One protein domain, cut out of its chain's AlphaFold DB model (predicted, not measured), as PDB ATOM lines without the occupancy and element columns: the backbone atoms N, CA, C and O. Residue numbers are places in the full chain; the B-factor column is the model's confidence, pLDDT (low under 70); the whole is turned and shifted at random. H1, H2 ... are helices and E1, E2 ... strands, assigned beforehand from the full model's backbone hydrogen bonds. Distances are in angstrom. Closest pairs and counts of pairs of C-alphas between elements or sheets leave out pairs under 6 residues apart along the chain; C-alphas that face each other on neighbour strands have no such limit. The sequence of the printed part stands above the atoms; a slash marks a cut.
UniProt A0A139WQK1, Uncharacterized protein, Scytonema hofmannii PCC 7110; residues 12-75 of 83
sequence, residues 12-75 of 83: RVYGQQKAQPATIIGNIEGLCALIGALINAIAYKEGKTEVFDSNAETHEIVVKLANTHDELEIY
ATOM      1  N   ARG A  12     -20.500  29.579 -27.166       81.06
ATOM      2  CA  ARG A  12     -20.967  29.957 -28.496       81.06
ATOM      3  C   ARG A  12     -22.491  29.902 -28.538       81.06
ATOM      4  O   ARG A  12     -23.089  28.905 -28.132       81.06
ATOM      5  N   VAL A  13     -23.111  30.964 -29.048       75.19
ATOM      6  CA  VAL A  13     -24.569  31.097 -29.167       75.19
ATOM      7  C   VAL A  13     -24.952  31.191 -30.640       75.19
ATOM      8  O   VAL A  13     -24.465  32.060 -31.360       75.19
ATOM      9  N   TYR A  14     -25.843  30.309 -31.081       69.75
ATOM     10  CA  TYR A  14     -26.419  30.314 -32.422       69.75
ATOM     11  C   TYR A  14     -27.859  30.827 -32.357       69.75
ATOM     12  O   TYR A  14     -28.754  30.128 -31.871       69.75
ATOM     13  N   GLY A  15     -28.084  32.040 -32.867       63.88
ATOM     14  CA  GLY A  15     -29.430  32.537 -33.156       63.88
ATOM     15  C   GLY A  15     -29.989  31.841 -34.399       63.88
ATOM     16  O   GLY A  15     -29.291  31.727 -35.403       63.88
ATOM     17  N   GLN A  16     -31.226  31.349 -34.344       63.38
ATOM     18  CA  GLN A  16     -31.868  30.696 -35.491       63.38
ATOM     19  C   GLN A  16     -32.738  31.685 -36.277       63.38
ATOM     20  O   GLN A  16     -33.475  32.481 -35.696       63.38
ATOM     21  N   GLN A  17     -32.702  31.592 -37.611       51.41
ATOM     22  CA  GLN A  17     -33.769  32.127 -38.457       51.41
ATOM     23  C   GLN A  17     -34.927  31.112 -38.466       51.41
ATOM     24  O   GLN A  17     -34.727  29.953 -38.833       51.41
ATOM     25  N   LYS A  18     -36.144  31.569 -38.131       57.66
ATOM     26  CA  LYS A  18     -37.396  30.781 -37.970       57.66
ATOM     27  C   LYS A  18     -37.502  30.050 -36.622       57.66
ATOM     28  O   LYS A  18     -36.554  30.038 -35.853       57.66
ATOM     29  N   ALA A  19     -38.684  29.483 -36.345       61.47
ATOM     30  CA  ALA A  19     -39.144  28.888 -35.075       61.47
ATOM     31  C   ALA A  19     -38.359  27.644 -34.575       61.47
ATOM     32  O   ALA A  19     -38.945  26.712 -34.029       61.47
ATOM     33  N   GLN A  20     -37.045  27.600 -34.788       63.09
ATOM     34  CA  GLN A  20     -36.141  26.579 -34.275       63.09
ATOM     35  C   GLN A  20     -35.520  27.028 -32.941       63.09
ATOM     36  O   GLN A  20     -35.356  28.230 -32.717       63.09
ATOM     37  N   PRO A  21     -35.144  26.089 -32.057       68.56
ATOM     38  CA  PRO A  21     -34.486  26.422 -30.798       68.56
ATOM     39  C   PRO A  21     -33.131  27.107 -31.024       68.56
ATOM     40  O   PRO A  21     -32.321  26.648 -31.831       68.56
ATOM     41  N   ALA A  22     -32.846  28.163 -30.263       77.62
ATOM     42  CA  ALA A  22     -31.488  28.692 -30.163       77.62
ATOM     43  C   ALA A  22     -30.565  27.625 -29.552       77.62
ATOM     44  O   ALA A  22     -30.946  26.935 -28.605       77.62
ATOM     45  N   THR A  23     -29.355  27.483 -30.095       80.19
ATOM     46  CA  THR A  23     -28.375  26.505 -29.598       80.19
ATOM     47  C   THR A  23     -27.244  27.227 -28.884       80.19
ATOM     48  O   THR A  23     -26.635  28.137 -29.442       80.19
ATOM     49  N   ILE A  24     -26.952  26.801 -27.657       85.31
ATOM     50  CA  ILE A  24     -25.842  27.304 -26.848       85.31
ATOM     51  C   ILE A  24     -24.892  26.135 -26.599       85.31
ATOM     52  O   ILE A  24     -25.316  25.086 -26.116       85.31
ATOM     53  N   ILE A  25     -23.619  26.309 -26.946       87.81
ATOM     54  CA  ILE A  25     -22.565  25.307 -26.756       87.81
ATOM     55  C   ILE A  25     -21.473  25.938 -25.899       87.81
ATOM     56  O   ILE A  25     -21.009  27.031 -26.209       87.81
ATOM     57  N   GLY A  26     -21.047  25.256 -24.842       88.56
ATOM     58  CA  GLY A  26     -19.957  25.709 -23.986       88.56
ATOM     59  C   GLY A  26     -19.364  24.572 -23.166       88.56
ATOM     60  O   GLY A  26     -19.959  23.495 -23.076       88.56
ATOM     61  N   ASN A  27     -18.188  24.803 -22.585       90.75
ATOM     62  CA  ASN A  27     -17.667  23.933 -21.529       90.75
ATOM     63  C   ASN A  27     -18.402  24.198 -20.202       90.75
ATOM     64  O   ASN A  27     -19.267  25.072 -20.118       90.75
ATOM     65  N   ILE A  28     -18.082  23.416 -19.168       90.94
ATOM     66  CA  ILE A  28     -18.747  23.507 -17.859       90.94
ATOM     67  C   ILE A  28     -18.627  24.933 -17.310       90.94
ATOM     68  O   ILE A  28     -19.617  25.526 -16.893       90.94
ATOM     69  N   GLU A  29     -17.431  25.502 -17.395       90.75
ATOM     70  CA  GLU A  29     -17.069  26.835 -16.935       90.75
ATOM     71  C   GLU A  29     -17.884  27.913 -17.663       90.75
ATOM     72  O   GLU A  29     -18.470  28.783 -17.018       90.75
ATOM     73  N   GLY A  30     -17.999  27.822 -18.992       90.62
ATOM     74  CA  GLY A  30     -18.777  28.752 -19.817       90.62
ATOM     75  C   GLY A  30     -20.280  28.692 -19.550       90.62
ATOM     76  O   GLY A  30     -20.946  29.727 -19.478       90.62
ATOM     77  N   LEU A  31     -20.826  27.490 -19.343       91.88
ATOM     78  CA  LEU A  31     -22.240  27.320 -19.003       91.88
ATOM     79  C   LEU A  31     -22.543  27.815 -17.582       91.88
ATOM     80  O   LEU A  31     -23.560  28.478 -17.375       91.88
ATOM     81  N   CYS A  32     -21.658  27.558 -16.614       93.00
ATOM     82  CA  CYS A  32     -21.777  28.097 -15.257       93.00
ATOM     83  C   CYS A  32     -21.719  29.631 -15.244       93.00
ATOM     84  O   CYS A  32     -22.551  30.265 -14.593       93.00
ATOM     85  N   ALA A  33     -20.789  30.217 -16.000       91.12
ATOM     86  CA  ALA A  33     -20.672  31.658 -16.206       91.12
ATOM     87  C   ALA A  33     -21.979  32.269 -16.749       91.12
ATOM     88  O   ALA A  33     -22.517  33.217 -16.169       91.12
ATOM     89  N   LEU A  34     -22.550  31.674 -17.803       92.75
ATOM     90  CA  LEU A  34     -23.824  32.119 -18.373       92.75
ATOM     91  C   LEU A  34     -24.981  32.014 -17.367       92.75
ATOM     92  O   LEU A  34     -25.763  32.956 -17.233       92.75
ATOM     93  N   ILE A  35     -25.094  30.897 -16.642       94.44
ATOM     94  CA  ILE A  35     -26.133  30.705 -15.617       94.44
ATOM     95  C   ILE A  35     -26.012  31.768 -14.518       94.44
ATOM     96  O   ILE A  35     -27.023  32.339 -14.110       94.44
ATOM     97  N   GLY A  36     -24.792  32.076 -14.070       93.81
ATOM     98  CA  GLY A  36     -24.544  33.132 -13.088       93.81
ATOM     99  C   GLY A  36     -25.014  34.503 -13.575       93.81
ATOM    100  O   GLY A  36     -25.718  35.207 -12.849       93.81
ATOM    101  N   ALA A  37     -24.708  34.855 -14.827       91.50
ATOM    102  CA  ALA A  37     -25.192  36.092 -15.434       91.50
ATOM    103  C   ALA A  37     -26.729  36.124 -15.534       91.50
ATOM    104  O   ALA A  37     -27.339  37.139 -15.203       91.50
ATOM    105  N   LEU A  38     -27.376  35.017 -15.912       93.88
ATOM    106  CA  LEU A  38     -28.841  34.920 -15.955       93.88
ATOM    107  C   LEU A  38     -29.474  35.126 -14.571       93.88
ATOM    108  O   LEU A  38     -30.400  35.926 -14.429       93.88
ATOM    109  N   ILE A  39     -28.959  34.446 -13.542       94.75
ATOM    110  CA  ILE A  39     -29.456  34.575 -12.164       94.75
ATOM    111  C   ILE A  39     -29.283  36.012 -11.664       94.75
ATOM    112  O   ILE A  39     -30.224  36.580 -11.110       94.75
ATOM    113  N   ASN A  40     -28.117  36.619 -11.900       91.44
ATOM    114  CA  ASN A  40     -27.859  38.002 -11.507       91.44
ATOM    115  C   ASN A  40     -28.804  38.981 -12.208       91.44
ATOM    116  O   ASN A  40     -29.364  39.852 -11.548       91.44
ATOM    117  N   ALA A  41     -29.072  38.796 -13.504       90.94
ATOM    118  CA  ALA A  41     -30.022  39.636 -14.229       90.94
ATOM    119  C   ALA A  41     -31.448  39.533 -13.674       90.94
ATOM    120  O   ALA A  41     -32.153  40.536 -13.611       90.94
ATOM    121  N   ILE A  42     -31.870  38.348 -13.226       90.38
ATOM    122  CA  ILE A  42     -33.185  38.157 -12.600       90.38
ATOM    123  C   ILE A  42     -33.228  38.802 -11.208       90.38
ATOM    124  O   ILE A  42     -34.195  39.485 -10.874       90.38
ATOM    125  N   ALA A  43     -32.188  38.600 -10.396       91.62
ATOM    126  CA  ALA A  43     -32.150  39.072  -9.014       91.62
ATOM    127  C   ALA A  43     -31.911  40.588  -8.898       91.62
ATOM    128  O   ALA A  43     -32.503  41.247  -8.043       91.62
ATOM    129  N   TYR A  44     -31.059  41.142  -9.761       88.31
ATOM    130  CA  TYR A  44     -30.523  42.502  -9.652       88.31
ATOM    131  C   TYR A  44     -30.759  43.362 -10.904       88.31
ATOM    132  O   TYR A  44     -30.258  44.481 -10.970       88.31
ATOM    133  N   LYS A  45     -31.551  42.882 -11.876       80.38
ATOM    134  CA  LYS A  45     -31.896  43.546 -13.158       80.38
ATOM    135  C   LYS A  45     -30.757  43.669 -14.175       80.38
ATOM    136  O   LYS A  45     -31.014  44.018 -15.327       80.38
ATOM    137  N   GLU A  46     -29.531  43.325 -13.794       83.19
ATOM    138  CA  GLU A  46     -28.388  43.204 -14.694       83.19
ATOM    139  C   GLU A  46     -27.500  42.019 -14.312       83.19
ATOM    140  O   GLU A  46     -27.286  41.718 -13.138       83.19
ATOM    141  N   GLY A  47     -26.994  41.325 -15.325       88.44
ATOM    142  CA  GLY A  47     -26.043  40.243 -15.161       88.44
ATOM    143  C   GLY A  47     -24.984  40.317 -16.241       88.44
ATOM    144  O   GLY A  47     -25.280  40.638 -17.390       88.44
ATOM    145  N   LYS A  48     -23.735  40.050 -15.872       89.44
ATOM    146  CA  LYS A  48     -22.605  40.087 -16.795       89.44
ATOM    147  C   LYS A  48     -21.695  38.900 -16.558       89.44
ATOM    148  O   LYS A  48     -21.569  38.443 -15.423       89.44
ATOM    149  N   THR A  49     -21.064  38.427 -17.622       90.38
ATOM    150  CA  THR A  49     -19.969  37.466 -17.532       90.38
ATOM    151  C   THR A  49     -19.036  37.603 -18.723       90.38
ATOM    152  O   THR A  49     -19.470  37.957 -19.817       90.38
ATOM    153  N   GLU A  50     -17.769  37.272 -18.523       86.56
ATOM    154  CA  GLU A  50     -16.779  37.173 -19.590       86.56
ATOM    155  C   GLU A  50     -16.663  35.715 -20.039       86.56
ATOM    156  O   GLU A  50     -16.656  34.797 -19.213       86.56
ATOM    157  N   VAL A  51     -16.612  35.501 -21.351       86.56
ATOM    158  CA  VAL A  51     -16.407  34.187 -21.968       86.56
ATOM    159  C   VAL A  51     -15.436  34.300 -23.133       86.56
ATOM    160  O   VAL A  51     -15.210  35.382 -23.668       86.56
ATOM    161  N   PHE A  52     -14.895  33.172 -23.561       83.38
ATOM    162  CA  PHE A  52     -14.051  33.055 -24.737       83.38
ATOM    163  C   PHE A  52     -14.823  32.403 -25.882       83.38
ATOM    164  O   PHE A  52     -15.602  31.464 -25.670       83.38
ATOM    165  N   ASP A  53     -14.586  32.874 -27.103       79.75
ATOM    166  CA  ASP A  53     -15.031  32.170 -28.301       79.75
ATOM    167  C   ASP A  53     -14.032  31.076 -28.729       79.75
ATOM    168  O   ASP A  53     -13.024  30.797 -28.075       79.75
ATOM    169  N   SER A  54     -14.311  30.421 -29.856       73.88
ATOM    170  CA  SER A  54     -13.447  29.362 -30.399       73.88
ATOM    171  C   SER A  54     -12.062  29.838 -30.838       73.88
ATOM    172  O   SER A  54     -11.176  29.008 -31.018       73.88
ATOM    173  N   ASN A  55     -11.900  31.141 -31.071       79.75
ATOM    174  CA  ASN A  55     -10.648  31.772 -31.470       79.75
ATOM    175  C   ASN A  55      -9.878  32.306 -30.252       79.75
ATOM    176  O   ASN A  55      -8.836  32.933 -30.427       79.75
ATOM    177  N   ALA A  56     -10.363  32.022 -29.035       78.12
ATOM    178  CA  ALA A  56      -9.843  32.544 -27.776       78.12
ATOM    179  C   ALA A  56      -9.976  34.069 -27.632       78.12
ATOM    180  O   ALA A  56      -9.248  34.679 -26.849       78.12
ATOM    181  N   GLU A  57     -10.909  34.687 -28.359       79.00
ATOM    182  CA  GLU A  57     -11.247  36.093 -28.150       79.00
ATOM    183  C   GLU A  57     -12.198  36.215 -26.959       79.00
ATOM    184  O   GLU A  57     -13.132  35.423 -26.813       79.00
ATOM    185  N   THR A  58     -11.952  37.195 -26.090       80.75
ATOM    186  CA  THR A  58     -12.801  37.469 -24.925       80.75
ATOM    187  C   THR A  58     -14.007  38.309 -25.328       80.75
ATOM    188  O   THR A  58     -13.866  39.360 -25.952       80.75
ATOM    189  N   HIS A  59     -15.192  37.874 -24.908       80.19
ATOM    190  CA  HIS A  59     -16.470  38.543 -25.124       80.19
ATOM    191  C   HIS A  59     -17.174  38.773 -23.782       80.19
ATOM    192  O   HIS A  59     -17.260  37.864 -22.956       80.19
ATOM    193  N   GLU A  60     -17.719  39.975 -23.576       84.56
ATOM    194  CA  GLU A  60     -18.621  40.259 -22.453       84.56
ATOM    195  C   GLU A  60     -20.055  39.903 -22.861       84.56
ATOM    196  O   GLU A  60     -20.618  40.467 -23.803       84.56
ATOM    197  N   ILE A  61     -20.670  38.979 -22.127       84.62
ATOM    198  CA  ILE A  61     -22.097  38.697 -22.232       84.62
ATOM    199  C   ILE A  61     -22.820  39.559 -21.211       84.62
ATOM    200  O   ILE A  61     -22.672  39.367 -20.004       84.62
ATOM    201  N   VAL A  62     -23.654  40.470 -21.710       84.38
ATOM    202  CA  VAL A  62     -24.555  41.286 -20.894       84.38
ATOM    203  C   VAL A  62     -25.964  40.715 -20.986       84.38
ATOM    204  O   VAL A  62     -26.579  40.711 -22.051       84.38
ATOM    205  N   VAL A  63     -26.492  40.264 -19.854       87.25
ATOM    206  CA  VAL A  63     -27.871  39.806 -19.700       87.25
ATOM    207  C   VAL A  63     -28.678  40.903 -19.016       87.25
ATOM    208  O   VAL A  63     -28.332  41.373 -17.930       87.25
ATOM    209  N   LYS A  64     -29.786  41.297 -19.642       85.00
ATOM    210  CA  LYS A  64     -30.736  42.268 -19.093       85.00
ATOM    211  C   LYS A  64     -32.126  41.656 -19.045       85.00
ATOM    212  O   LYS A  64     -32.528  40.962 -19.977       85.00
ATOM    213  N   LEU A  65     -32.857  41.938 -17.971       85.25
ATOM    214  CA  LEU A  65     -34.264  41.576 -17.864       85.25
ATOM    215  C   LEU A  65     -35.117  42.686 -18.489       85.25
ATOM    216  O   LEU A  65     -35.132  43.808 -17.985       85.25
ATOM    217  N   ALA A  66     -35.822  42.366 -19.571       84.81
ATOM    218  CA  ALA A  66     -36.873  43.224 -20.112       84.81
ATOM    219  C   ALA A  66     -38.185  42.966 -19.355       84.81
ATOM    220  O   ALA A  66     -38.553  41.813 -19.120       84.81
ATOM    221  N   ASN A  67     -38.883  44.033 -18.971       83.62
ATOM    222  CA  ASN A  67     -40.151  43.969 -18.236       83.62
ATOM    223  C   ASN A  67     -41.364  44.144 -19.155       83.62
ATOM    224  O   ASN A  67     -42.478  43.774 -18.783       83.62
ATOM    225  N   THR A  68     -41.160  44.714 -20.343       84.69
ATOM    226  CA  THR A  68     -42.212  44.965 -21.332       84.69
ATOM    227  C   THR A  68     -41.824  44.403 -22.695       84.69
ATOM    228  O   THR A  68     -40.657  44.116 -22.964       84.69
ATOM    229  N   HIS A  69     -42.822  44.228 -23.562       79.25
ATOM    230  CA  HIS A  69     -42.585  43.811 -24.941       79.25
ATOM    231  C   HIS A  69     -41.787  44.869 -25.714       79.25
ATOM    232  O   HIS A  69     -40.815  44.530 -26.379       79.25
ATOM    233  N   ASP A  70     -42.127  46.146 -25.537       79.06
ATOM    234  CA  ASP A  70     -41.462  47.269 -26.203       79.06
ATOM    235  C   ASP A  70     -39.976  47.374 -25.814       79.06
ATOM    236  O   ASP A  70     -39.130  47.717 -26.637       79.06
ATOM    237  N   GLU A  71     -39.620  47.016 -24.572       77.75
ATOM    238  CA  GLU A  71     -38.219  46.950 -24.135       77.75
ATOM    239  C   GLU A  71     -37.404  45.900 -24.909       77.75
ATOM    240  O   GLU A  71     -36.197  46.076 -25.055       77.75
ATOM    241  N   LEU A  72     -38.031  44.841 -25.441       72.19
ATOM    242  CA  LEU A  72     -37.356  43.839 -26.277       72.19
ATOM    243  C   LEU A  72     -37.069  44.357 -27.692       72.19
ATOM    244  O   LEU A  72     -36.079  43.946 -28.291       72.19
ATOM    245  N   GLU A  73     -37.889  45.268 -28.219       65.94
ATOM    246  CA  GLU A  73     -37.688  45.846 -29.557       65.94
ATOM    247  C   GLU A  73     -36.513  46.837 -29.601       65.94
ATOM    248  O   GLU A  73     -35.870  47.001 -30.638       65.94
ATOM    249  N   ILE A  74     -36.187  47.464 -28.462       60.47
ATOM    250  CA  ILE A  74     -35.078  48.425 -28.327       60.47
ATOM    251  C   ILE A  74     -33.705  47.731 -28.381       60.47
ATOM    252  O   ILE A  74     -32.705  48.371 -28.714       60.47
ATOM    253  N   TYR A  75     -33.639  46.427 -28.090       61.03
ATOM    254  CA  TYR A  75     -32.425  45.619 -28.211       61.03
ATOM    255  C   TYR A  75     -32.490  44.777 -29.492       61.03
ATOM    256  O   TYR A  75     -32.862  43.603 -29.433       61.03
TER     257      TYR A  75
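Overview. This is residues 12 to 75 of the 83 residues of an uncharacterized protein of Scytonema hofmannii PCC 7110 (UniProt A0A139WQK1). Helix H1 packs on a long hairpin, E3 and E4; a smaller hairpin, E1 and E2, brings E2 near H1, and its residues 16 to 21 stick out. Short H2 follows E4. The printed part has 64 residues, two helices and four strands in the order E1 E2 H1 E3 E4 H2, two antiparallel two-strand sheets, class mixed; it is only just loose, close to compact, with radius of gyration of the C-alphas 13.0 A and spans 35 by 31 by 18 A.

Along the chain. Find C-alpha 12 at (-20.967, 29.957, -28.496), where E1, residues 12 to 14, begins. E2 is 23 to 26. H1, 28 to 44, runs 23.8 A; E3, 46 to 52, 20.2 A; E4, 58 to 64, 19.5 A. H2, 69 to 73, ends at (-37.688, 45.846, -29.557).

Arrangement. In hairpin E1 and E2, find N 12 and O 25 at 2.8 A. H1 touches E3, closest C-alphas Ala 41 and Gly 47, 4.1 A, and E4, Ala 41 and Lys 64, 5.6 A. In hairpin E3 and E4, N 49 and O 61 are 3.0 A apart. H1 has every O i to N i+4 pair within hydrogen-bond range; H2 has 0 of 1, but 2 of 2 O i to N i+3.

Size, cuts and confidence. The C-alphas of Asn 55 and Thr 68, the farthest apart, are 35.7 A apart. The printed part has no cut and no long link. Look for pLDDT under 70 at residues 14 to 21 and 73 to 75.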